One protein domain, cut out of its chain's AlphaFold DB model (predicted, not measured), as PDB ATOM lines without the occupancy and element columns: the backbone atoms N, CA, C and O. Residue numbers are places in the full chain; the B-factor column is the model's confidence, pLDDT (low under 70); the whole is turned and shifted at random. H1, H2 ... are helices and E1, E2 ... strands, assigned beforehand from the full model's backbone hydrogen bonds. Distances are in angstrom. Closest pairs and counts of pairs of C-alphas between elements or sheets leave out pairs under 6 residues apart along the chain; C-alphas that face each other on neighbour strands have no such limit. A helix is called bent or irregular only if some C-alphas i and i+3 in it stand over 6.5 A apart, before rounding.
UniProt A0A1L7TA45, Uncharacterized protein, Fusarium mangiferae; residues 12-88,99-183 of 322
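Overview. This is residues 12 to 88 and 99 to 183 of the 322 residues of an uncharacterized protein of Fusarium mangiferae (UniProt A0A1L7TA45). A closed barrel of six antiparallel strands, E3 to E8, has the helix H1 lying along its outside, over E3 and E8. Beyond H1, on its far side from the barrel, is a small two-stranded hairpin, E1 and E2, with long loops around it. The printed part has 162 residues, with two named helices and eight named strands in the order E1 E2 H1 E3 E4 E5 E6 E7 H2 E8; the class is mixed, and 66 residues are in named elements, under half. The whole is compact, with a radius of gyration of the C-alphas of 16.2 A, and spans 42 by 39 by 33 A.

Along the chain. E1, residues 29 to 34, begins with C-alpha 29 at (-53.621, 55.942, 14.071), and E2 is residues 41 to 45. H1, residues 55 to 69, is 21.3 A long, with C-alpha 55 at (-43.734, 52.688, 15.380). It is neither bent nor irregular, but only just: C-alphas 64 and 67 are 6.4 A apart. Then come E3, residues 100 to 105, E4, residues 112 to 114, E5, residues 127 to 132, E6, residues 145 to 152 and 19.5 A long, E7, residues 157 to 161, and H2, residues 164 to 167. E8, residues 175 to 182, is 21.1 A long and ends with C-alpha 182 at (-37.982, 27.303, 13.732).

Arrangement. Round the barrel run E3 E4 E7 E6 E5 E8 and back to E3. E8 and E3 are antiparallel at 127 degrees, with N 178 and O 101 2.7 A apart, within hydrogen-bond range. E5 and E8 have N 129 and O 179 at 2.8 A. E5, E6 and E7 form a meander, each strand the antiparallel neighbour of the one before; with E4, the antiparallel neighbour of E7, they form a Greek key. N 114 of E4 and O 157 of E7 are 2.8 A apart. H1 is on the barrel, outside it, at a height of 8.5 A over the sheet, and runs along the strands, at 14 degrees to E3 on the local plane. The closest C-alphas of H1 and E3 are those of Ala 64 and His 104, 5.5 A. H2 is on the barrel, outside it, and only just over none of its strands, with 2 C-alphas falling on E6. In the hairpin E1 and E2, N 33 and O 42 are 2.7 A apart; both strands are apart from the barrel's strands. In H1, 8 of 11 O i to N i+4 pairs are within hydrogen-bond range; H2 is too short for such a pair.

Size, cuts and confidence. The two farthest C-alphas, those of Arg 82 and Lys 165, are 45.6 A apart. Residues 89 to 98 are not printed, and C-alphas 88 and 99 are 20.0 A apart across the cut. The links E4 to E5 and E5 to E6 are long. The mean pLDDT of the printed part is 72.3; residues 12 to 56, 73 to 88, 99 and 134 to 143 are under 70.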
ATOM      1  N   MET A  12     -35.969  58.073  -3.491       50.38
ATOM      2  CA  MET A  12     -36.993  58.943  -2.929       50.38
ATOM      3  C   MET A  12     -37.047  58.727  -1.421       50.38
ATOM      4  O   MET A  12     -37.560  57.732  -0.913       50.38
ATOM      5  N   TYR A  13     -36.528  59.705  -0.689       53.16
ATOM      6  CA  TYR A  13     -36.574  59.705   0.765       53.16
ATOM      7  C   TYR A  13     -37.932  60.221   1.227       53.16
ATOM      8  O   TYR A  13     -38.241  61.407   1.093       53.16
ATOM      9  N   ILE A  14     -38.751  59.336   1.787       51.00
ATOM     10  CA  ILE A  14     -39.979  59.750   2.461       51.00
ATOM     11  C   ILE A  14     -39.624  60.049   3.907       51.00
ATOM     12  O   ILE A  14     -39.417  59.152   4.722       51.00
ATOM     13  N   HIS A  15     -39.529  61.339   4.208       47.34
ATOM     14  CA  HIS A  15     -39.443  61.813   5.575       47.34
ATOM     15  C   HIS A  15     -40.854  61.871   6.161       47.34
ATOM     16  O   HIS A  15     -41.670  62.707   5.767       47.34
ATOM     17  N   TYR A  16     -41.143  60.985   7.109       51.53
ATOM     18  CA  TYR A  16     -42.372  61.054   7.887       51.53
ATOM     19  C   TYR A  16     -42.226  62.143   8.954       51.53
ATOM     20  O   TYR A  16     -41.849  61.871  10.087       51.53
ATOM     21  N   SER A  17     -42.520  63.396   8.605       43.53
ATOM     22  CA  SER A  17     -42.826  64.430   9.602       43.53
ATOM     23  C   SER A  17     -44.339  64.528   9.756       43.53
ATOM     24  O   SER A  17     -44.951  65.497   9.308       43.53
ATOM     25  N   SER A  18     -44.973  63.498  10.309       42.97
ATOM     26  CA  SER A  18     -46.404  63.559  10.602       42.97
ATOM     27  C   SER A  18     -46.621  63.777  12.090       42.97
ATOM     28  O   SER A  18     -46.120  63.013  12.909       42.97
ATOM     29  N   HIS A  19     -47.439  64.768  12.437       45.12
ATOM     30  CA  HIS A  19     -48.215  64.685  13.666       45.12
ATOM     31  C   HIS A  19     -49.231  63.560  13.455       45.12
ATOM     32  O   HIS A  19     -50.186  63.731  12.698       45.12
ATOM     33  N   GLY A  20     -48.994  62.388  14.046       49.69
ATOM     34  CA  GLY A  20     -49.997  61.331  14.055       49.69
ATOM     35  C   GLY A  20     -51.292  61.870  14.658       49.69
ATOM     36  O   GLY A  20     -51.269  62.505  15.711       49.69
ATOM     37  N   SER A  21     -52.419  61.672  13.980       47.41
ATOM     38  CA  SER A  21     -53.732  62.019  14.521       47.41
ATOM     39  C   SER A  21     -54.464  60.735  14.890       47.41
ATOM     40  O   SER A  21     -54.679  59.855  14.058       47.41
ATOM     41  N   CYS A  22     -54.815  60.613  16.169       53.06
ATOM     42  CA  CYS A  22     -55.673  59.538  16.646       53.06
ATOM     43  C   CYS A  22     -57.116  59.872  16.269       53.06
ATOM     44  O   CYS A  22     -57.636  60.928  16.642       53.06
ATOM     45  N   ARG A  23     -57.792  58.968  15.561       51.38
ATOM     46  CA  ARG A  23     -59.237  59.076  15.358       51.38
ATOM     47  C   ARG A  23     -59.937  58.923  16.705       51.38
ATOM     48  O   ARG A  23     -59.789  57.917  17.390       51.38
ATOM     49  N   ALA A  24     -60.723  59.933  17.073       49.34
ATOM     50  CA  ALA A  24     -61.350  60.032  18.392       49.34
ATOM     51  C   ALA A  24     -62.321  58.882  18.728       49.34
ATOM     52  O   ALA A  24     -62.572  58.635  19.902       49.34
ATOM     53  N   MET A  25     -62.878  58.190  17.726       50.03
ATOM     54  CA  MET A  25     -63.883  57.139  17.946       50.03
ATOM     55  C   MET A  25     -63.298  55.758  18.261       50.03
ATOM     56  O   MET A  25     -63.924  54.996  18.988       50.03
ATOM     57  N   ASP A  26     -62.140  55.412  17.699       53.09
ATOM     58  CA  ASP A  26     -61.576  54.055  17.755       53.09
ATOM     59  C   ASP A  26     -60.085  54.026  18.126       53.09
ATOM     60  O   ASP A  26     -59.482  52.954  18.187       53.09
ATOM     61  N   GLY A  27     -59.479  55.192  18.377       52.50
ATOM     62  CA  GLY A  27     -58.050  55.316  18.657       52.50
ATOM     63  C   GLY A  27     -57.169  54.958  17.459       52.50
ATOM     64  O   GLY A  27     -55.969  54.750  17.636       52.50
ATOM     65  N   ALA A  28     -57.738  54.868  16.250       53.66
ATOM     66  CA  ALA A  28     -56.988  54.534  15.051       53.66
ATOM     67  C   ALA A  28     -55.942  55.593  14.747       53.66
ATOM     68  O   ALA A  28     -56.253  56.775  14.595       53.66
ATOM     69  N   VAL A  29     -54.704  55.139  14.610       53.38
ATOM     70  CA  VAL A  29     -53.621  55.942  14.071       53.38
ATOM     71  C   VAL A  29     -53.712  55.875  12.555       53.38
ATOM     72  O   VAL A  29     -53.621  54.791  11.986       53.38
ATOM     73  N   ALA A  30     -53.906  57.009  11.890       55.50
ATOM     74  CA  ALA A  30     -53.812  57.081  10.439       55.50
ATOM     75  C   ALA A  30     -52.501  57.764  10.051       55.50
ATOM     76  O   ALA A  30     -52.231  58.890  10.474       55.50
ATOM     77  N   LEU A  31     -51.693  57.091   9.237       59.12
ATOM     78  CA  LEU A  31     -50.610  57.740   8.519       59.12
ATOM     79  C   LEU A  31     -51.163  58.192   7.171       59.12
ATOM     80  O   LEU A  31     -51.492  57.371   6.315       59.12
ATOM     81  N   GLU A  32     -51.293  59.499   6.996       56.19
ATOM     82  CA  GLU A  32     -51.639  60.078   5.706       56.19
ATOM     83  C   GLU A  32     -50.414  60.003   4.790       56.19
ATOM     84  O   GLU A  32     -49.423  60.715   4.960       56.19
ATOM     85  N   LEU A  33     -50.464  59.087   3.832       57.31
ATOM     86  CA  LEU A  33     -49.537  59.023   2.721       57.31
ATOM     87  C   LEU A  33     -50.102  59.847   1.574       57.31
ATOM     88  O   LEU A  33     -51.160  59.546   1.026       57.31
ATOM     89  N   VAL A  34     -49.361  60.855   1.134       50.97
ATOM     90  CA  VAL A  34     -49.648  61.469  -0.162       50.97
ATOM     91  C   VAL A  34     -49.190  60.479  -1.225       50.97
ATOM     92  O   VAL A  34     -47.985  60.287  -1.396       50.97
ATOM     93  N   ASN A  35     -50.123  59.837  -1.934       53.38
ATOM     94  CA  ASN A  35     -49.772  59.009  -3.082       53.38
ATOM     95  C   ASN A  35     -49.199  59.939  -4.163       53.38
ATOM     96  O   ASN A  35     -49.947  60.741  -4.731       53.38
ATOM     97  N   PRO A  36     -47.899  59.875  -4.501       45.91
ATOM     98  CA  PRO A  36     -47.326  60.908  -5.351       45.91
ATOM     99  C   PRO A  36     -47.590  60.643  -6.844       45.91
ATOM    100  O   PRO A  36     -47.286  61.510  -7.669       45.91
ATOM    101  N   LEU A  37     -48.182  59.484  -7.178       46.50
ATOM    102  CA  LEU A  37     -48.691  59.131  -8.507       46.50
ATOM    103  C   LEU A  37     -50.130  59.618  -8.706       46.50
ATOM    104  O   LEU A  37     -50.433  60.201  -9.745       46.50
ATOM    105  N   ALA A  38     -50.999  59.415  -7.711       55.72
ATOM    106  CA  ALA A  38     -52.412  59.790  -7.788       55.72
ATOM    107  C   ALA A  38     -52.693  61.227  -7.319       55.72
ATOM    108  O   ALA A  38     -53.739  61.775  -7.652       55.72
ATOM    109  N   LEU A  39     -51.777  61.842  -6.556       52.75
ATOM    110  CA  LEU A  39     -51.993  63.107  -5.830       52.75
ATOM    111  C   LEU A  39     -53.231  63.074  -4.914       52.75
ATOM    112  O   LEU A  39     -53.791  64.115  -4.583       52.75
ATOM    113  N   VAL A  40     -53.650  61.874  -4.506       49.47
ATOM    114  CA  VAL A  40     -54.733  61.648  -3.549       49.47
ATOM    115  C   VAL A  40     -54.112  61.220  -2.225       49.47
ATOM    116  O   VAL A  40     -53.123  60.482  -2.202       49.47
ATOM    117  N   ASN A  41     -54.691  61.699  -1.127       45.88
ATOM    118  CA  ASN A  41     -54.308  61.269   0.208       45.88
ATOM    119  C   ASN A  41     -54.805  59.839   0.421       45.88
ATOM    120  O   ASN A  41     -56.000  59.556   0.337       45.88
ATOM    121  N   GLU A  42     -53.872  58.938   0.686       52.72
ATOM    122  CA  GLU A  42     -54.156  57.587   1.125       52.72
ATOM    123  C   GLU A  42     -53.869  57.494   2.613       52.72
ATOM    124  O   GLU A  42     -52.790  57.838   3.086       52.72
ATOM    125  N   TYR A  43     -54.841  57.010   3.368       56.16
ATOM    126  CA  TYR A  43     -54.677  56.807   4.793       56.16
ATOM    127  C   TYR A  43     -54.279  55.359   5.038       56.16
ATOM    128  O   TYR A  43     -55.046  54.437   4.754       56.16
ATOM    129  N   LEU A  44     -53.092  55.154   5.599       56.06
ATOM    130  CA  LEU A  44     -52.753  53.893   6.237       56.06
ATOM    131  C   LEU A  44     -53.289  53.911   7.654       56.06
ATOM    132  O   LEU A  44     -52.724  54.542   8.544       56.06
ATOM    133  N   TYR A  45     -54.400  53.217   7.849       55.34
ATOM    134  CA  TYR A  45     -54.985  53.024   9.163       55.34
ATOM    135  C   TYR A  45     -54.212  51.925   9.899       55.34
ATOM    136  O   TYR A  45     -54.352  50.741   9.614       55.34
ATOM    137  N   GLY A  46     -53.379  52.326  10.853       49.84
ATOM    138  CA  GLY A  46     -52.689  51.465  11.805       49.84
ATOM    139  C   GLY A  46     -53.543  51.162  13.035       49.84
ATOM    140  O   GLY A  46     -53.066  51.316  14.157       49.84
ATOM    141  N   THR A  47     -54.809  50.771  12.871       46.44
ATOM    142  CA  THR A  47     -55.614  50.270  13.994       46.44
ATOM    143  C   THR A  47     -55.518  48.759  14.074       46.44
ATOM    144  O   THR A  47     -55.975  48.055  13.178       46.44
ATOM    145  N   ARG A  48     -55.031  48.234  15.201       51.47
ATOM    146  CA  ARG A  48     -55.206  46.823  15.556       51.47
ATOM    147  C   ARG A  48     -56.226  46.728  16.688       51.47
ATOM    148  O   ARG A  48     -55.834  46.721  17.837       51.47
ATOM    149  N   HIS A  49     -57.530  46.682  16.407       47.72
ATOM    150  CA  HIS A  49     -58.580  46.427  17.424       47.72
ATOM    151  C   HIS A  49     -58.481  47.253  18.732       47.72
ATOM    152  O   HIS A  49     -58.580  46.694  19.822       47.72
ATOM    153  N   GLY A  50     -58.234  48.566  18.659       43.53
ATOM    154  CA  GLY A  50     -58.048  49.397  19.861       43.53
ATOM    155  C   GLY A  50     -56.744  49.134  20.633       43.53
ATOM    156  O   GLY A  50     -56.504  49.762  21.660       43.53
ATOM    157  N   ALA A  51     -55.882  48.242  20.137       44.56
ATOM    158  CA  ALA A  51     -54.513  48.065  20.589       44.56
ATOM    159  C   ALA A  51     -53.592  49.032  19.837       44.56
ATOM    160  O   ALA A  51     -53.647  49.163  18.608       44.56
ATOM    161  N   LYS A  52     -52.739  49.703  20.609       55.84
ATOM    162  CA  LYS A  52     -51.744  50.652  20.115       55.84
ATOM    163  C   LYS A  52     -50.758  49.925  19.199       55.84
ATOM    164  O   LYS A  52     -50.171  48.913  19.579       55.84
ATOM    165  N   VAL A  53     -50.586  50.431  17.981       59.62
ATOM    166  CA  VAL A  53     -49.575  49.940  17.038       59.62
ATOM    167  C   VAL A  53     -48.264  50.658  17.334       59.62
ATOM    168  O   VAL A  53     -48.237  51.881  17.415       59.62
ATOM    169  N   SER A  54     -47.181  49.903  17.527       65.94
ATOM    170  CA  SER A  54     -45.859  50.498  17.728       65.94
ATOM    171  C   SER A  54     -45.306  51.067  16.420       65.94
ATOM    172  O   SER A  54     -45.572  50.525  15.342       65.94
ATOM    173  N   ASP A  55     -44.458  52.095  16.518       68.31
ATOM    174  CA  ASP A  55     -43.734  52.688  15.380       68.31
ATOM    175  C   ASP A  55     -43.019  51.609  14.548       68.31
ATOM    176  O   ASP A  55     -43.008  51.655  13.318       68.31
ATOM    177  N   LYS A  56     -42.503  50.568  15.218       69.50
ATOM    178  CA  LYS A  56     -41.877  49.404  14.582       69.50
ATOM    179  C   LYS A  56     -42.852  48.620  13.701       69.50
ATOM    180  O   LYS A  56     -42.498  48.306  12.568       69.50
ATOM    181  N   ILE A  57     -44.047  48.292  14.195       70.50
ATOM    182  CA  ILE A  57     -45.046  47.538  13.419       70.50
ATOM    183  C   ILE A  57     -45.531  48.379  12.237       70.50
ATOM    184  O   ILE A  57     -45.614  47.865  11.120       70.50
ATOM    185  N   LEU A  58     -45.782  49.679  12.444       73.19
ATOM    186  CA  LEU A  58     -46.169  50.566  11.346       73.19
ATOM    187  C   LEU A  58     -45.067  50.646  10.286       73.19
ATOM    188  O   LEU A  58     -45.341  50.499   9.096       73.19
ATOM    189  N   HIS A  59     -43.817  50.831  10.705       75.06
ATOM    190  CA  HIS A  59     -42.690  50.868   9.784       75.06
ATOM    191  C   HIS A  59     -42.527  49.553   9.016       75.06
ATOM    192  O   HIS A  59     -42.315  49.567   7.806       75.06
ATOM    193  N   GLN A  60     -42.672  48.410   9.687       76.38
ATOM    194  CA  GLN A  60     -42.639  47.096   9.046       76.38
ATOM    195  C   GLN A  60     -43.753  46.931   8.007       76.38
ATOM    196  O   GLN A  60     -43.501  46.406   6.920       76.38
ATOM    197  N   HIS A  61     -44.958  47.410   8.321       76.88
ATOM    198  CA  HIS A  61     -46.096  47.395   7.411       76.88
ATOM    199  C   HIS A  61     -45.853  48.271   6.177       76.88
ATOM    200  O   HIS A  61     -46.023  47.807   5.049       76.88
ATOM    201  N   LEU A  62     -45.370  49.503   6.381       76.62
ATOM    202  CA  LEU A  62     -44.945  50.403   5.305       76.62
ATOM    203  C   LEU A  62     -43.888  49.730   4.432       76.62
ATOM    204  O   LEU A  62     -44.066  49.592   3.226       76.62
ATOM    205  N   ARG A  63     -42.811  49.235   5.042       76.62
ATOM    206  CA  ARG A  63     -41.705  48.594   4.327       76.62
ATOM    207  C   ARG A  63     -42.151  47.400   3.483       76.62
ATOM    208  O   ARG A  63     -41.539  47.168   2.451       76.62
ATOM    209  N   ALA A  64     -43.213  46.692   3.873       79.06
ATOM    210  CA  ALA A  64     -43.787  45.627   3.054       79.06
ATOM    211  C   ALA A  64     -44.708  46.125   1.935       79.06
ATOM    212  O   ALA A  64     -44.751  45.518   0.871       79.06
ATOM    213  N   GLN A  65     -45.447  47.216   2.141       78.62
ATOM    214  CA  GLN A  65     -46.344  47.741   1.109       78.62
ATOM    215  C   GLN A  65     -45.608  48.472  -0.014       78.62
ATOM    216  O   GLN A  65     -46.056  48.451  -1.161       78.62
ATOM    217  N   PHE A  66     -44.514  49.156   0.320       78.19
ATOM    218  CA  PHE A  66     -43.794  50.005  -0.625       78.19
ATOM    219  C   PHE A  66     -43.284  49.234  -1.845       78.19
ATOM    220  O   PHE A  66     -43.646  49.632  -2.949       78.19
ATOM    221  N   PRO A  67     -42.581  48.096  -1.698       75.50
ATOM    222  CA  PRO A  67     -42.104  47.317  -2.839       75.50
ATOM    223  C   PRO A  67     -43.223  46.819  -3.761       75.50
ATOM    224  O   PRO A  67     -43.026  46.726  -4.967       75.50
ATOM    225  N   CYS A  68     -44.432  46.576  -3.237       72.44
ATOM    226  CA  CYS A  68     -45.583  46.184  -4.060       72.44
ATOM    227  C   CYS A  68     -46.042  47.281  -5.035       72.44
ATOM    228  O   CYS A  68     -46.756  46.982  -5.991       72.44
ATOM    229  N   ARG A  69     -45.713  48.550  -4.769       72.69
ATOM    230  CA  ARG A  69     -46.204  49.716  -5.528       72.69
ATOM    231  C   ARG A  69     -45.080  50.532  -6.163       72.69
ATOM    232  O   ARG A  69     -45.282  51.149  -7.202       72.69
ATOM    233  N   LEU A  70     -43.925  50.558  -5.508       74.38
ATOM    234  CA  LEU A  70     -42.707  51.278  -5.852       74.38
ATOM    235  C   LEU A  70     -41.514  50.335  -5.575       74.38
ATOM    236  O   LEU A  70     -40.868  50.478  -4.536       74.38
ATOM    237  N   PRO A  71     -41.238  49.361  -6.467       70.06
ATOM    238  CA  PRO A  71     -40.242  48.303  -6.242       70.06
ATOM    239  C   PRO A  71     -38.846  48.825  -5.881       70.06
ATOM    240  O   PRO A  71     -38.171  48.258  -5.025       70.06
ATOM    241  N   ASP A  72     -38.457  49.962  -6.459       71.50
ATOM    242  CA  ASP A  72     -37.133  50.569  -6.272       71.50
ATOM    243  C   ASP A  72     -37.012  51.420  -4.995       71.50
ATOM    244  O   ASP A  72     -35.990  52.070  -4.766       71.50
ATOM    245  N   GLN A  73     -38.058  51.477  -4.162       69.19
ATOM    246  CA  GLN A  73     -38.108  52.360  -2.998       69.19
ATOM    247  C   GLN A  73     -38.240  51.565  -1.700       69.19
ATOM    248  O   GLN A  73     -39.209  50.843  -1.471       69.19
ATOM    249  N   THR A  74     -37.275  51.760  -0.801       67.19
ATOM    250  CA  THR A  74     -37.327  51.228   0.563       67.19
ATOM    251  C   THR A  74     -37.526  52.385   1.535       67.19
ATOM    252  O   THR A  74     -36.625  53.217   1.667       67.19
ATOM    253  N   PRO A  75     -38.672  52.472   2.235       67.50
ATOM    254  CA  PRO A  75     -38.862  53.514   3.230       67.50
ATOM    255  C   PRO A  75     -37.834  53.328   4.349       67.50
ATOM    256  O   PRO A  75     -37.644  52.222   4.854       67.50
ATOM    257  N   MET A  76     -37.180  54.416   4.745       63.94
ATOM    258  CA  MET A  76     -36.267  54.435   5.884       63.94
ATOM    259  C   MET A  76     -36.972  55.000   7.110       63.94
ATOM    260  O   MET A  76     -37.621  56.043   7.038       63.94
ATOM    261  N   LEU A  77     -36.819  54.326   8.251       62.75
ATOM    262  CA  LEU A  77     -37.251  54.864   9.534       62.75
ATOM    263  C   LEU A  77     -36.142  55.739  10.116       62.75
ATOM    264  O   LEU A  77     -35.158  55.232  10.653       62.75
ATOM    265  N   TYR A  78     -36.313  57.055  10.031       59.06
ATOM    266  CA  TYR A  78     -35.518  58.000  10.809       59.06
ATOM    267  C   TYR A  78     -36.168  58.167  12.182       59.06
ATOM    268  O   TYR A  78     -36.849  59.153  12.441       59.06
ATOM    269  N   ASP A  79     -36.006  57.165  13.044       50.75
ATOM    270  CA  ASP A  79     -36.476  57.263  14.422       50.75
ATOM    271  C   ASP A  79     -35.424  57.984  15.270       50.75
ATOM    272  O   ASP A  79     -34.267  57.561  15.383       50.75
ATOM    273  N   HIS A  80     -35.831  59.091  15.881       52.00
ATOM    274  CA  HIS A  80     -35.105  59.653  17.000       52.00
ATOM    275  C   HIS A  80     -35.832  59.196  18.261       52.00
ATOM    276  O   HIS A  80     -36.904  59.710  18.545       52.00
ATOM    277  N   ARG A  81     -35.209  58.299  19.046       52.22
ATOM    278  CA  ARG A  81     -35.764  57.654  20.266       52.22
ATOM    279  C   ARG A  81     -36.468  58.578  21.282       52.22
ATOM    280  O   ARG A  81     -37.034  58.085  22.245       52.22
ATOM    281  N   ARG A  82     -36.354  59.902  21.139       50.19
ATOM    282  CA  ARG A  82     -37.000  60.924  21.978       50.19
ATOM    283  C   ARG A  82     -38.321  61.460  21.410       50.19
ATOM    284  O   ARG A  82     -38.968  62.255  22.079       50.19
ATOM    285  N   PHE A  83     -38.699  61.071  20.195       50.75
ATOM    286  CA  PHE A  83     -39.887  61.548  19.495       50.75
ATOM    287  C   PHE A  83     -40.601  60.362  18.847       50.75
ATOM    288  O   PHE A  83     -40.567  60.202  17.629       50.75
ATOM    289  N   ALA A  84     -41.245  59.527  19.665       51.22
ATOM    290  CA  ALA A  84     -42.176  58.530  19.148       51.22
ATOM    291  C   ALA A  84     -43.262  59.249  18.333       51.22
ATOM    292  O   ALA A  84     -43.910  60.175  18.836       51.22
ATOM    293  N   LEU A  85     -43.458  58.837  17.077       50.94
ATOM    294  CA  LEU A  85     -44.382  59.489  16.132       50.94
ATOM    295  C   LEU A  85     -45.829  59.482  16.643       50.94
ATOM    296  O   LEU A  85     -46.621  60.361  16.294       50.94
ATOM    297  N   PHE A  86     -46.150  58.522  17.509       52.94
ATOM    298  CA  PHE A  86     -47.465  58.382  18.122       52.94
ATOM    299  C   PHE A  86     -47.465  58.590  19.648       52.94
ATOM    300  O   PHE A  86     -48.476  58.358  20.299       52.94
ATOM    301  N   GLY A  87     -46.387  59.136  20.218       47.47
ATOM    302  CA  GLY A  87     -46.223  59.308  21.665       47.47
ATOM    303  C   GLY A  87     -45.681  58.050  22.347       47.47
ATOM    304  O   GLY A  87     -45.745  56.953  21.797       47.47
ATOM    305  N   ASP A  88     -45.101  58.216  23.540       46.72
ATOM    306  CA  ASP A  88     -44.509  57.125  24.324       46.72
ATOM    307  C   ASP A  88     -45.588  56.118  24.745       46.72
ATOM    308  O   ASP A  88     -46.187  56.191  25.819       46.72
ATOM    309  N   SER A  99     -40.157  38.624  17.752       67.31
ATOM    310  CA  SER A  99     -39.563  39.344  16.635       67.31
ATOM    311  C   SER A  99     -40.375  39.026  15.383       67.31
ATOM    312  O   SER A  99     -40.207  37.976  14.764       67.31
ATOM    313  N   THR A 100     -41.322  39.901  15.058       82.06
ATOM    314  CA  THR A 100     -42.077  39.844  13.812       82.06
ATOM    315  C   THR A 100     -41.246  40.465  12.704       82.06
ATOM    316  O   THR A 100     -40.603  41.503  12.892       82.06
ATOM    317  N   VAL A 101     -41.278  39.838  11.538       88.56
ATOM    318  CA  VAL A 101     -40.690  40.349  10.299       88.56
ATOM    319  C   VAL A 101     -41.825  40.574   9.311       88.56
ATOM    320  O   VAL A 101     -42.812  39.846   9.335       88.56
ATOM    321  N   SER A 102     -41.730  41.584   8.454       91.31
ATOM    322  CA  SER A 102     -42.733  41.779   7.415       91.31
ATOM    323  C   SER A 102     -42.423  40.958   6.165       91.31
ATOM    324  O   SER A 102     -41.271  40.662   5.849       91.31
ATOM    325  N   MET A 103     -43.471  40.582   5.446       93.31
ATOM    326  CA  MET A 103     -43.412  39.843   4.194       93.31
ATOM    327  C   MET A 103     -44.366  40.492   3.193       93.31
ATOM    328  O   MET A 103     -45.425  40.990   3.585       93.31
ATOM    329  N   HIS A 104     -44.019  40.465   1.909       93.00
ATOM    330  CA  HIS A 104     -44.958  40.784   0.837       93.00
ATOM    331  C   HIS A 104     -44.935  39.743  -0.284       93.00
ATOM    332  O   HIS A 104     -43.931  39.062  -0.503       93.00
ATOM    333  N   ARG A 105     -46.048  39.635  -1.017       93.62
ATOM    334  CA  ARG A 105     -46.093  38.889  -2.278       93.62
ATOM    335  C   ARG A 105     -45.823  39.838  -3.439       93.62
ATOM    336  O   ARG A 105     -46.635  40.726  -3.694       93.62
ATOM    337  N   SER A 106     -44.718  39.630  -4.143       90.81
ATOM    338  CA  SER A 106     -44.308  40.422  -5.305       90.81
ATOM    339  C   SER A 106     -45.399  40.471  -6.383       90.81
ATOM    340  O   SER A 106     -46.127  39.499  -6.612       90.81
ATOM    341  N   MET A 107     -45.536  41.627  -7.034       86.81
ATOM    342  CA  MET A 107     -46.500  41.827  -8.121       86.81
ATOM    343  C   MET A 107     -46.019  41.224  -9.447       86.81
ATOM    344  O   MET A 107     -46.849  40.754 -10.232       86.81
ATOM    345  N   GLU A 108     -44.703  41.210  -9.673       87.75
ATOM    346  CA  GLU A 108     -44.074  40.822 -10.941       87.75
ATOM    347  C   GLU A 108     -44.054  39.299 -11.117       87.75
ATOM    348  O   GLU A 108     -44.706  38.754 -12.011       87.75
ATOM    349  N   ASP A 109     -43.366  38.600 -10.216       90.56
ATOM    350  CA  ASP A 109     -43.152  37.149 -10.257       90.56
ATOM    351  C   ASP A 109     -44.094  36.366  -9.325       90.56
ATOM    352  O   ASP A 109     -44.250  35.154  -9.460       90.56
ATOM    353  N   GLY A 110     -44.790  37.049  -8.409       91.50
ATOM    354  CA  GLY A 110     -45.655  36.400  -7.426       91.50
ATOM    355  C   GLY A 110     -44.901  35.710  -6.289       91.50
ATOM    356  O   GLY A 110     -45.548  35.004  -5.507       91.50
ATOM    357  N   CYS A 111     -43.583  35.898  -6.175       94.69
ATOM    358  CA  CYS A 111     -42.778  35.320  -5.105       94.69
ATOM    359  C   CYS A 111     -43.120  35.942  -3.745       94.69
ATOM    360  O   CYS A 111     -43.476  37.117  -3.645       94.69
ATOM    361  N   LEU A 112     -43.005  35.149  -2.676       95.88
ATOM    362  CA  LEU A 112     -43.139  35.639  -1.305       95.88
ATOM    363  C   LEU A 112     -41.769  36.098  -0.807       95.88
ATOM    364  O   LEU A 112     -40.826  35.306  -0.751       95.88
ATOM    365  N   ILE A 113     -41.673  37.371  -0.439       96.38
ATOM    366  CA  ILE A 113     -40.426  38.030  -0.056       96.38
ATOM    367  C   ILE A 113     -40.517  38.440   1.408       96.38
ATOM    368  O   ILE A 113     -41.316  39.295   1.792       96.38
ATOM    369  N   LEU A 114     -39.675  37.824   2.228       95.44
ATOM    370  CA  LEU A 114     -39.458  38.167   3.624       95.44
ATOM    371  C   LEU A 114     -38.457  39.329   3.710       95.44
ATOM    372  O   LEU A 114     -37.354  39.237   3.172       95.44
ATOM    373  N   HIS A 115     -38.796  40.399   4.433       92.25
ATOM    374  CA  HIS A 115     -37.920  41.564   4.655       92.25
ATOM    375  C   HIS A 115     -36.898  41.342   5.775       92.25
ATOM    376  O   HIS A 115     -36.683  42.211   6.626       92.25
ATOM    377  N   ALA A 116     -36.301  40.158   5.771       90.06
ATOM    378  CA  ALA A 116     -35.160  39.798   6.584       90.06
ATOM    379  C   ALA A 116     -34.269  38.855   5.776       90.06
ATOM    380  O   ALA A 116     -34.760  37.949   5.094       90.06
ATOM    381  N   GLY A 117     -32.967  39.085   5.841       87.81
ATOM    382  CA  GLY A 117     -31.966  38.302   5.128       87.81
ATOM    383  C   GLY A 117     -30.901  37.738   6.052       87.81
ATOM    384  O   GLY A 117     -31.063  37.636   7.269       87.81
ATOM    385  N   GLN A 118     -29.760  37.410   5.461       79.75
ATOM    386  CA  GLN A 118     -28.594  36.931   6.184       79.75
ATOM    387  C   GLN A 118     -28.153  37.922   7.268       79.75
ATOM    388  O   GLN A 118     -27.784  37.494   8.360       79.75
ATOM    389  N   ALA A 119     -28.194  39.233   7.009       73.19
ATOM    390  CA  ALA A 119     -27.838  40.239   8.009       73.19
ATOM    391  C   ALA A 119     -28.765  40.187   9.234       73.19
ATOM    392  O   ALA A 119     -28.327  40.449  10.347       73.19
ATOM    393  N   ASP A 120     -30.014  39.772   9.049       80.50
ATOM    394  CA  ASP A 120     -31.008  39.644  10.113       80.50
ATOM    395  C   ASP A 120     -30.990  38.256  10.782       80.50
ATOM    396  O   ASP A 120     -31.813  37.971  11.648       80.50
ATOM    397  N   GLY A 121     -30.053  37.384  10.391       80.81
ATOM    398  CA  GLY A 121     -29.915  36.031  10.934       80.81
ATOM    399  C   GLY A 121     -30.855  34.998  10.311       80.81
ATOM    400  O   GLY A 121     -31.020  33.923  10.883       80.81
ATOM    401  N   VAL A 122     -31.456  35.290   9.153       88.44
ATOM    402  CA  VAL A 122     -32.291  34.325   8.422       88.44
ATOM    403  C   VAL A 122     -31.418  33.276   7.739       88.44
ATOM    404  O   VAL A 122     -30.394  33.594   7.127       88.44
ATOM    405  N   HIS A 123     -31.840  32.016   7.812       89.06
ATOM    406  CA  HIS A 123     -31.172  30.889   7.176       89.06
ATOM    407  C   HIS A 123     -32.111  30.109   6.256       89.06
ATOM    408  O   HIS A 123     -33.333  30.085   6.403       89.06
ATOM    409  N   ARG A 124     -31.513  29.412   5.284       91.56
ATOM    410  CA  ARG A 124     -32.250  28.489   4.422       91.56
ATOM    411  C   ARG A 124     -32.860  27.373   5.269       91.56
ATOM    412  O   ARG A 124     -32.158  26.739   6.056       91.56
ATOM    413  N   ASN A 125     -34.121  27.074   4.990       92.94
ATOM    414  CA  ASN A 125     -35.017  26.175   5.710       92.94
ATOM    415  C   ASN A 125     -35.594  26.717   7.022       92.94
ATOM    416  O   ASN A 125     -36.344  25.980   7.660       92.94
ATOM    417  N   ASP A 126     -35.319  27.969   7.401       92.25
ATOM    418  CA  ASP A 126     -36.055  28.601   8.499       92.25
ATOM    419  C   ASP A 126     -37.553  28.587   8.189       92.25
ATOM    420  O   ASP A 126     -37.975  28.785   7.045       92.25
ATOM    421  N   GLU A 127     -38.358  28.320   9.210       94.56
ATOM    422  CA  GLU A 127     -39.803  28.212   9.080       94.56
ATOM    423  C   GLU A 127     -40.492  29.379   9.768       94.56
ATOM    424  O   GLU A 127     -40.171  29.731  10.903       94.56
ATOM    425  N   TYR A 128     -41.480  29.947   9.086       94.81
ATOM    426  CA  TYR A 128     -42.241  31.098   9.553       94.81
ATOM    427  C   TYR A 128     -43.740  30.800   9.525       94.81
ATOM    428  O   TYR A 128     -44.233  30.094   8.647       94.81
ATOM    429  N   ALA A 129     -44.480  31.369  10.470       93.56
ATOM    430  CA  ALA A 129     -45.931  31.476  10.425       93.56
ATOM    431  C   ALA A 129     -46.307  32.843   9.863       93.56
ATOM    432  O   ALA A 129     -45.936  33.867  10.435       93.56
ATOM    433  N   LEU A 130     -47.075  32.848   8.780       92.75
ATOM    434  CA  LEU A 130     -47.621  34.065   8.203       92.75
ATOM    435  C   LEU A 130     -49.003  34.372   8.768       92.75
ATOM    436  O   LEU A 130     -49.882  33.503   8.817       92.75
ATOM    437  N   THR A 131     -49.214  35.635   9.121       89.62
ATOM    438  CA  THR A 131     -50.516  36.190   9.494       89.62
ATOM    439  C   THR A 131     -50.777  37.504   8.747       89.62
ATOM    440  O   THR A 131     -49.873  38.331   8.691       89.62
ATOM    441  N   PRO A 132     -51.981  37.740   8.189       85.38
ATOM    442  CA  PRO A 132     -52.277  39.000   7.505       85.38
ATOM    443  C   PRO A 132     -52.166  40.186   8.470       85.38
ATOM    444  O   PRO A 132     -52.559  40.040   9.634       85.38
ATOM    445  N   PHE A 133     -51.689  41.339   7.984       75.44
ATOM    446  CA  PHE A 133     -51.671  42.590   8.760       75.44
ATOM    447  C   PHE A 133     -53.085  43.109   9.046       75.44
ATOM    448  O   PHE A 133     -53.374  43.549  10.157       75.44
ATOM    449  N   ASP A 134     -53.955  43.047   8.040       67.81
ATOM    450  CA  ASP A 134     -55.313  43.574   8.104       67.81
ATOM    451  C   ASP A 134     -56.243  42.514   8.707       67.81
ATOM    452  O   ASP A 134     -56.333  41.392   8.196       67.81
ATOM    453  N   ARG A 135     -56.898  42.810   9.833       60.03
ATOM    454  CA  ARG A 135     -57.878  41.885  10.417       60.03
ATOM    455  C   ARG A 135     -59.113  42.604  10.915       60.03
ATOM    456  O   ARG A 135     -59.101  43.277  11.941       60.03
ATOM    457  N   SER A 136     -60.221  42.307  10.248       47.28
ATOM    458  CA  SER A 136     -61.555  42.364  10.822       47.28
ATOM    459  C   SER A 136     -61.876  41.063  11.595       47.28
ATOM    460  O   SER A 136     -61.785  39.935  11.113       47.28
ATOM    461  N   THR A 137     -62.172  41.273  12.876       43.97
ATOM    462  CA  THR A 137     -63.182  40.640  13.749       43.97
ATOM    463  C   THR A 137     -63.239  39.150  14.112       43.97
ATOM    464  O   THR A 137     -63.954  38.883  15.070       43.97
ATOM    465  N   ASN A 138     -62.504  38.180  13.551       46.31
ATOM    466  CA  ASN A 138     -62.681  36.774  14.006       46.31
ATOM    467  C   ASN A 138     -61.385  36.047  14.424       46.31
ATOM    468  O   ASN A 138     -60.597  35.578  13.605       46.31
ATOM    469  N   LEU A 139     -61.191  35.914  15.744       51.97
ATOM    470  CA  LEU A 139     -60.035  35.272  16.395       51.97
ATOM    471  C   LEU A 139     -60.053  33.730  16.352       51.97
ATOM    472  O   LEU A 139     -59.012  33.110  16.565       51.97
ATOM    473  N   ASN A 140     -61.192  33.106  16.039       47.97
ATOM    474  CA  ASN A 140     -61.406  31.672  16.285       47.97
ATOM    475  C   ASN A 140     -60.912  30.720  15.179       47.97
ATOM    476  O   ASN A 140     -60.878  29.514  15.397       47.97
ATOM    477  N   HIS A 141     -60.444  31.227  14.035       49.31
ATOM    478  CA  HIS A 141     -59.798  30.412  12.997       49.31
ATOM    479  C   HIS A 141     -58.550  31.110  12.452       49.31
ATOM    480  O   HIS A 141     -58.477  31.521  11.295       49.31
ATOM    481  N   ARG A 142     -57.535  31.262  13.311       55.97
ATOM    482  CA  ARG A 142     -56.185  31.662  12.894       55.97
ATOM    483  C   ARG A 142     -55.533  30.525  12.101       55.97
ATOM    484  O   ARG A 142     -54.690  29.809  12.625       55.97
ATOM    485  N   ALA A 143     -55.894  30.374  10.831       63.72
ATOM    486  CA  ALA A 143     -55.057  29.627   9.904       63.72
ATOM    487  C   ALA A 143     -53.798  30.469   9.652       63.72
ATOM    488  O   ALA A 143     -53.796  31.377   8.821       63.72
ATOM    489  N   SER A 144     -52.757  30.266  10.461       86.88
ATOM    490  CA  SER A 144     -51.426  30.737  10.103       86.88
ATOM    491  C   SER A 144     -50.923  29.885   8.947       86.88
ATOM    492  O   SER A 144     -51.049  28.659   8.954       86.88
ATOM    493  N   ILE A 145     -50.368  30.534   7.930       93.44
ATOM    494  CA  ILE A 145     -49.786  29.814   6.800       93.44
ATOM    495  C   ILE A 145     -48.327  29.550   7.143       93.44
ATOM    496  O   ILE A 145     -47.547  30.486   7.311       93.44
ATOM    497  N   ARG A 146     -47.950  28.277   7.269       95.19
ATOM    498  CA  ARG A 146     -46.546  27.910   7.475       95.19
ATOM    499  C   ARG A 146     -45.777  28.037   6.172       95.19
ATOM    500  O   ARG A 146     -46.213  27.529   5.139       95.19
ATOM    501  N   CYS A 147     -44.622  28.675   6.256       96.06
ATOM    502  CA  CYS A 147     -43.714  28.887   5.144       96.06
ATOM    503  C   CYS A 147     -42.303  28.460   5.509       96.06
ATOM    504  O   CYS A 147     -41.964  28.372   6.690       96.06
ATOM    505  N   ARG A 148     -41.487  28.236   4.484       96.88
ATOM    506  CA  ARG A 148     -40.074  27.901   4.604       96.88
ATOM    507  C   ARG A 148     -39.235  28.809   3.723       96.88
ATOM    508  O   ARG A 148     -39.604  29.089   2.587       96.88
ATOM    509  N   VAL A 149     -38.092  29.236   4.239       96.38
ATOM    510  CA  VAL A 149     -37.090  29.987   3.483       96.38
ATOM    511  C   VAL A 149     -36.348  29.056   2.529       96.38
ATOM    512  O   VAL A 149     -35.724  28.091   2.974       96.38
ATOM    513  N   TYR A 150     -36.357  29.351   1.230       96.38
ATOM    514  CA  TYR A 150     -35.612  28.566   0.236       96.38
ATOM    515  C   TYR A 150     -34.411  29.317  -0.352       96.38
ATOM    516  O   TYR A 150     -33.436  28.672  -0.747       96.38
ATOM    517  N   GLU A 151     -34.443  30.650  -0.342       96.56
ATOM    518  CA  GLU A 151     -33.383  31.533  -0.836       96.56
ATOM    519  C   GLU A 151     -33.159  32.668   0.170       96.56
ATOM    520  O   GLU A 151     -34.121  33.239   0.681       96.56
ATOM    521  N   VAL A 152     -31.896  32.972   0.477       92.12
ATOM    522  CA  VAL A 152     -31.509  34.003   1.450       92.12
ATOM    523  C   VAL A 152     -30.544  34.964   0.776       92.12
ATOM    524  O   VAL A 152     -29.481  34.549   0.317       92.12
ATOM    525  N   GLU A 153     -30.902  36.241   0.762       90.44
ATOM    526  CA  GLU A 153     -30.060  37.349   0.320       90.44
ATOM    527  C   GLU A 153     -29.571  38.146   1.541       90.44
ATOM    528  O   GLU A 153     -29.794  37.768   2.692       90.44
ATOM    529  N   CYS A 154     -28.876  39.268   1.330       82.44
ATOM    530  CA  CYS A 154     -28.300  40.031   2.440       82.44
ATOM    531  C   CYS A 154     -29.357  40.622   3.390       82.44
ATOM    532  O   CYS A 154     -29.165  40.548   4.601       82.44
ATOM    533  N   LEU A 155     -30.445  41.191   2.857       83.88
ATOM    534  CA  LEU A 155     -31.472  41.938   3.615       83.88
ATOM    535  C   LEU A 155     -32.908  41.441   3.360       83.88
ATOM    536  O   LEU A 155     -33.876  42.001   3.879       83.88
ATOM    537  N   SER A 156     -33.037  40.410   2.534       92.81
ATOM    538  CA  SER A 156     -34.284  39.812   2.070       92.81
ATOM    539  C   SER A 156     -34.104  38.307   1.951       92.81
ATOM    540  O   SER A 156     -32.985  37.807   1.843       92.81
ATOM    541  N   SER A 157     -35.208  37.574   1.974       96.12
ATOM    542  CA  SER A 157     -35.221  36.138   1.703       96.12
ATOM    543  C   SER A 157     -36.483  35.783   0.936       96.12
ATOM    544  O   SER A 157     -37.534  36.381   1.171       96.12
ATOM    545  N   LYS A 158     -36.413  34.785   0.057       97.38
ATOM    546  CA  LYS A 158     -37.612  34.223  -0.565       97.38
ATOM    547  C   LYS A 158     -38.097  33.021   0.223       97.38
ATOM    548  O   LYS A 158     -37.312  32.171   0.665       97.38
ATOM    549  N   ILE A 159     -39.409  32.967   0.396       97.12
ATOM    550  CA  ILE A 159     -40.086  31.916   1.144       97.12
ATOM    551  C   ILE A 159     -41.144  31.239   0.276       97.12
ATOM    552  O   ILE A 159     -41.672  31.827  -0.663       97.12
ATOM    553  N   GLU A 160     -41.461  29.995   0.596       96.69
ATOM    554  CA  GLU A 160     -42.522  29.216  -0.045       96.69
ATOM    555  C   GLU A 160     -43.483  28.689   1.018       96.69
ATOM    556  O   GLU A 160     -43.081  28.447   2.161       96.69
ATOM    557  N   THR A 161     -44.760  28.521   0.677       96.44
ATOM    558  CA  THR A 161     -45.718  27.910   1.602       96.44
ATOM    559  C   THR A 161     -45.445  26.410   1.702       96.44
ATOM    560  O   THR A 161     -45.199  25.743   0.702       96.44
ATOM    561  N   LEU A 162     -45.512  25.841   2.910       93.75
ATOM    562  CA  LEU A 162     -45.345  24.390   3.090       93.75
ATOM    563  C   LEU A 162     -46.516  23.586   2.509       93.75
ATOM    564  O   LEU A 162     -46.355  22.425   2.150       93.75
ATOM    565  N   ASP A 163     -47.694  24.205   2.439       90.50
ATOM    566  CA  ASP A 163     -48.860  23.671   1.744       90.50
ATOM    567  C   ASP A 163     -49.160  24.572   0.546       90.50
ATOM    568  O   ASP A 163     -49.449  25.763   0.701       90.50
ATOM    569  N   GLN A 164     -49.084  24.001  -0.653       85.88
ATOM    570  CA  GLN A 164     -49.290  24.712  -1.910       85.88
ATOM    571  C   GLN A 164     -50.720  25.261  -2.042       85.88
ATOM    572  O   GLN A 164     -50.937  26.280  -2.696       85.88
ATOM    573  N   LYS A 165     -51.706  24.657  -1.361       87.88
ATOM    574  CA  LYS A 165     -53.087  25.172  -1.344       87.88
ATOM    575  C   LYS A 165     -53.180  26.545  -0.684       87.88
ATOM    576  O   LYS A 165     -54.024  27.351  -1.070       87.88
ATOM    577  N   ASN A 166     -52.300  26.825   0.276       88.62
ATOM    578  CA  ASN A 166     -52.275  28.107   0.973       88.62
ATOM    579  C   ASN A 166     -51.679  29.227   0.117       88.62
ATOM    580  O   ASN A 166     -51.980  30.395   0.355       88.62
ATOM    581  N   GLU A 167     -50.876  28.896  -0.898       85.62
ATOM    582  CA  GLU A 167     -50.261  29.892  -1.775       85.62
ATOM    583  C   GLU A 167     -51.317  30.687  -2.555       85.62
ATOM    584  O   GLU A 167     -51.194  31.899  -2.725       85.62
ATOM    585  N   ALA A 168     -52.403  30.029  -2.972       85.75
ATOM    586  CA  ALA A 168     -53.532  30.682  -3.634       85.75
ATOM    587  C   ALA A 168     -54.267  31.680  -2.717       85.75
ATOM    588  O   ALA A 168     -54.897  32.615  -3.207       85.75
ATOM    589  N   GLY A 169     -54.166  31.508  -1.394       87.19
ATOM    590  CA  GLY A 169     -54.780  32.394  -0.402       87.19
ATOM    591  C   GLY A 169     -54.016  33.699  -0.157       87.19
ATOM    592  O   GLY A 169     -54.565  34.626   0.435       87.19
ATOM    593  N   ILE A 170     -52.764  33.801  -0.613       90.31
ATOM    594  CA  ILE A 170     -51.935  34.999  -0.434       90.31
ATOM    595  C   ILE A 170     -52.020  35.839  -1.707       90.31
ATOM    596  O   ILE A 170     -51.316  35.580  -2.671       90.31
ATOM    597  N   VAL A 171     -52.876  36.855  -1.758       91.06
ATOM    598  CA  VAL A 171     -53.059  37.665  -2.981       91.06
ATOM    599  C   VAL A 171     -51.761  38.400  -3.367       91.06
ATOM    600  O   VAL A 171     -50.993  38.811  -2.495       91.06
ATOM    601  N   ARG A 172     -51.483  38.574  -4.668       90.69
ATOM    602  CA  ARG A 172     -50.344  39.395  -5.130       90.69
ATOM    603  C   ARG A 172     -50.460  40.825  -4.600       90.69
ATOM    604  O   ARG A 172     -51.558  41.367  -4.514       90.69
ATOM    605  N   GLY A 173     -49.333  41.406  -4.205       85.62
ATOM    606  CA  GLY A 173     -49.278  42.729  -3.588       85.62
ATOM    607  C   GLY A 173     -49.742  42.765  -2.129       85.62
ATOM    608  O   GLY A 173     -49.631  43.812  -1.493       85.62
ATOM    609  N   SER A 174     -50.245  41.651  -1.578       87.12
ATOM    610  CA  SER A 174     -50.611  41.586  -0.163       87.12
ATOM    611  C   SER A 174     -49.377  41.549   0.732       87.12
ATOM    612  O   SER A 174     -48.313  41.051   0.353       87.12
ATOM    613  N   THR A 175     -49.542  42.068   1.946       88.69
ATOM    614  CA  THR A 175     -48.504  42.120   2.972       88.69
ATOM    615  C   THR A 175     -48.929  41.323   4.194       88.69
ATOM    616  O   THR A 175     -50.111  41.261   4.549       88.69
ATOM    617  N   TRP A 176     -47.958  40.686   4.842       90.56
ATOM    618  CA  TRP A 176     -48.179  39.778   5.963       90.56
ATOM    619  C   TRP A 176     -47.104  39.960   7.037       90.56
ATOM    620  O   TRP A 176     -45.958  40.304   6.750       90.56
ATOM    621  N   GLU A 177     -47.476  39.696   8.283       89.88
ATOM    622  CA  GLU A 177     -46.542  39.490   9.386       89.88
ATOM    623  C   GLU A 177     -46.016  38.054   9.325       89.88
ATOM    624  O   GLU A 177     -46.785  37.112   9.133       89.88
ATOM    625  N   ALA A 178     -44.716  37.886   9.525       92.31
ATOM    626  CA  ALA A 178     -44.035  36.608   9.615       92.31
ATOM    627  C   ALA A 178     -43.443  36.445  11.020       92.31
ATOM    628  O   ALA A 178     -42.670  37.280  11.493       92.31
ATOM    629  N   ILE A 179     -43.807  35.351  11.680       91.06
ATOM    630  CA  ILE A 179     -43.303  34.964  12.999       91.06
ATOM    631  C   ILE A 179     -42.399  33.752  12.817       91.06
ATOM    632  O   ILE A 179     -42.847  32.738  12.286       91.06
ATOM    633  N   LEU A 180     -41.143  33.843  13.254       90.06
ATOM    634  CA  LEU A 180     -40.209  32.719  13.208       90.06
ATOM    635  C   LEU A 180     -40.727  31.568  14.088       90.06
ATOM    636  O   LEU A 180     -41.003  31.761  15.271       90.06
ATOM    637  N   LEU A 181     -40.869  30.379  13.502       88.69
ATOM    638  CA  LEU A 181     -41.290  29.149  14.182       88.69
ATOM    639  C   LEU A 181     -40.101  28.260  14.527       88.69
ATOM    640  O   LEU A 181     -40.039  27.698  15.617       88.69
ATOM    641  N   ALA A 182     -39.179  28.112  13.580       84.94
ATOM    642  CA  ALA A 182     -37.982  27.303  13.732       84.94
ATOM    643  C   ALA A 182     -36.853  27.926  12.913       84.94
ATOM    644  O   ALA A 182     -37.041  28.204  11.731       84.94
ATOM    645  N   SER A 183     -35.688  28.116  13.530       83.50
ATOM    646  CA  SER A 183     -34.466  28.465  12.805       83.50
ATOM    647  C   SER A 183     -33.577  27.236  12.663       83.50
ATOM    648  O   SER A 183     -33.340  26.509  13.628       83.50
TER     649      SER A 183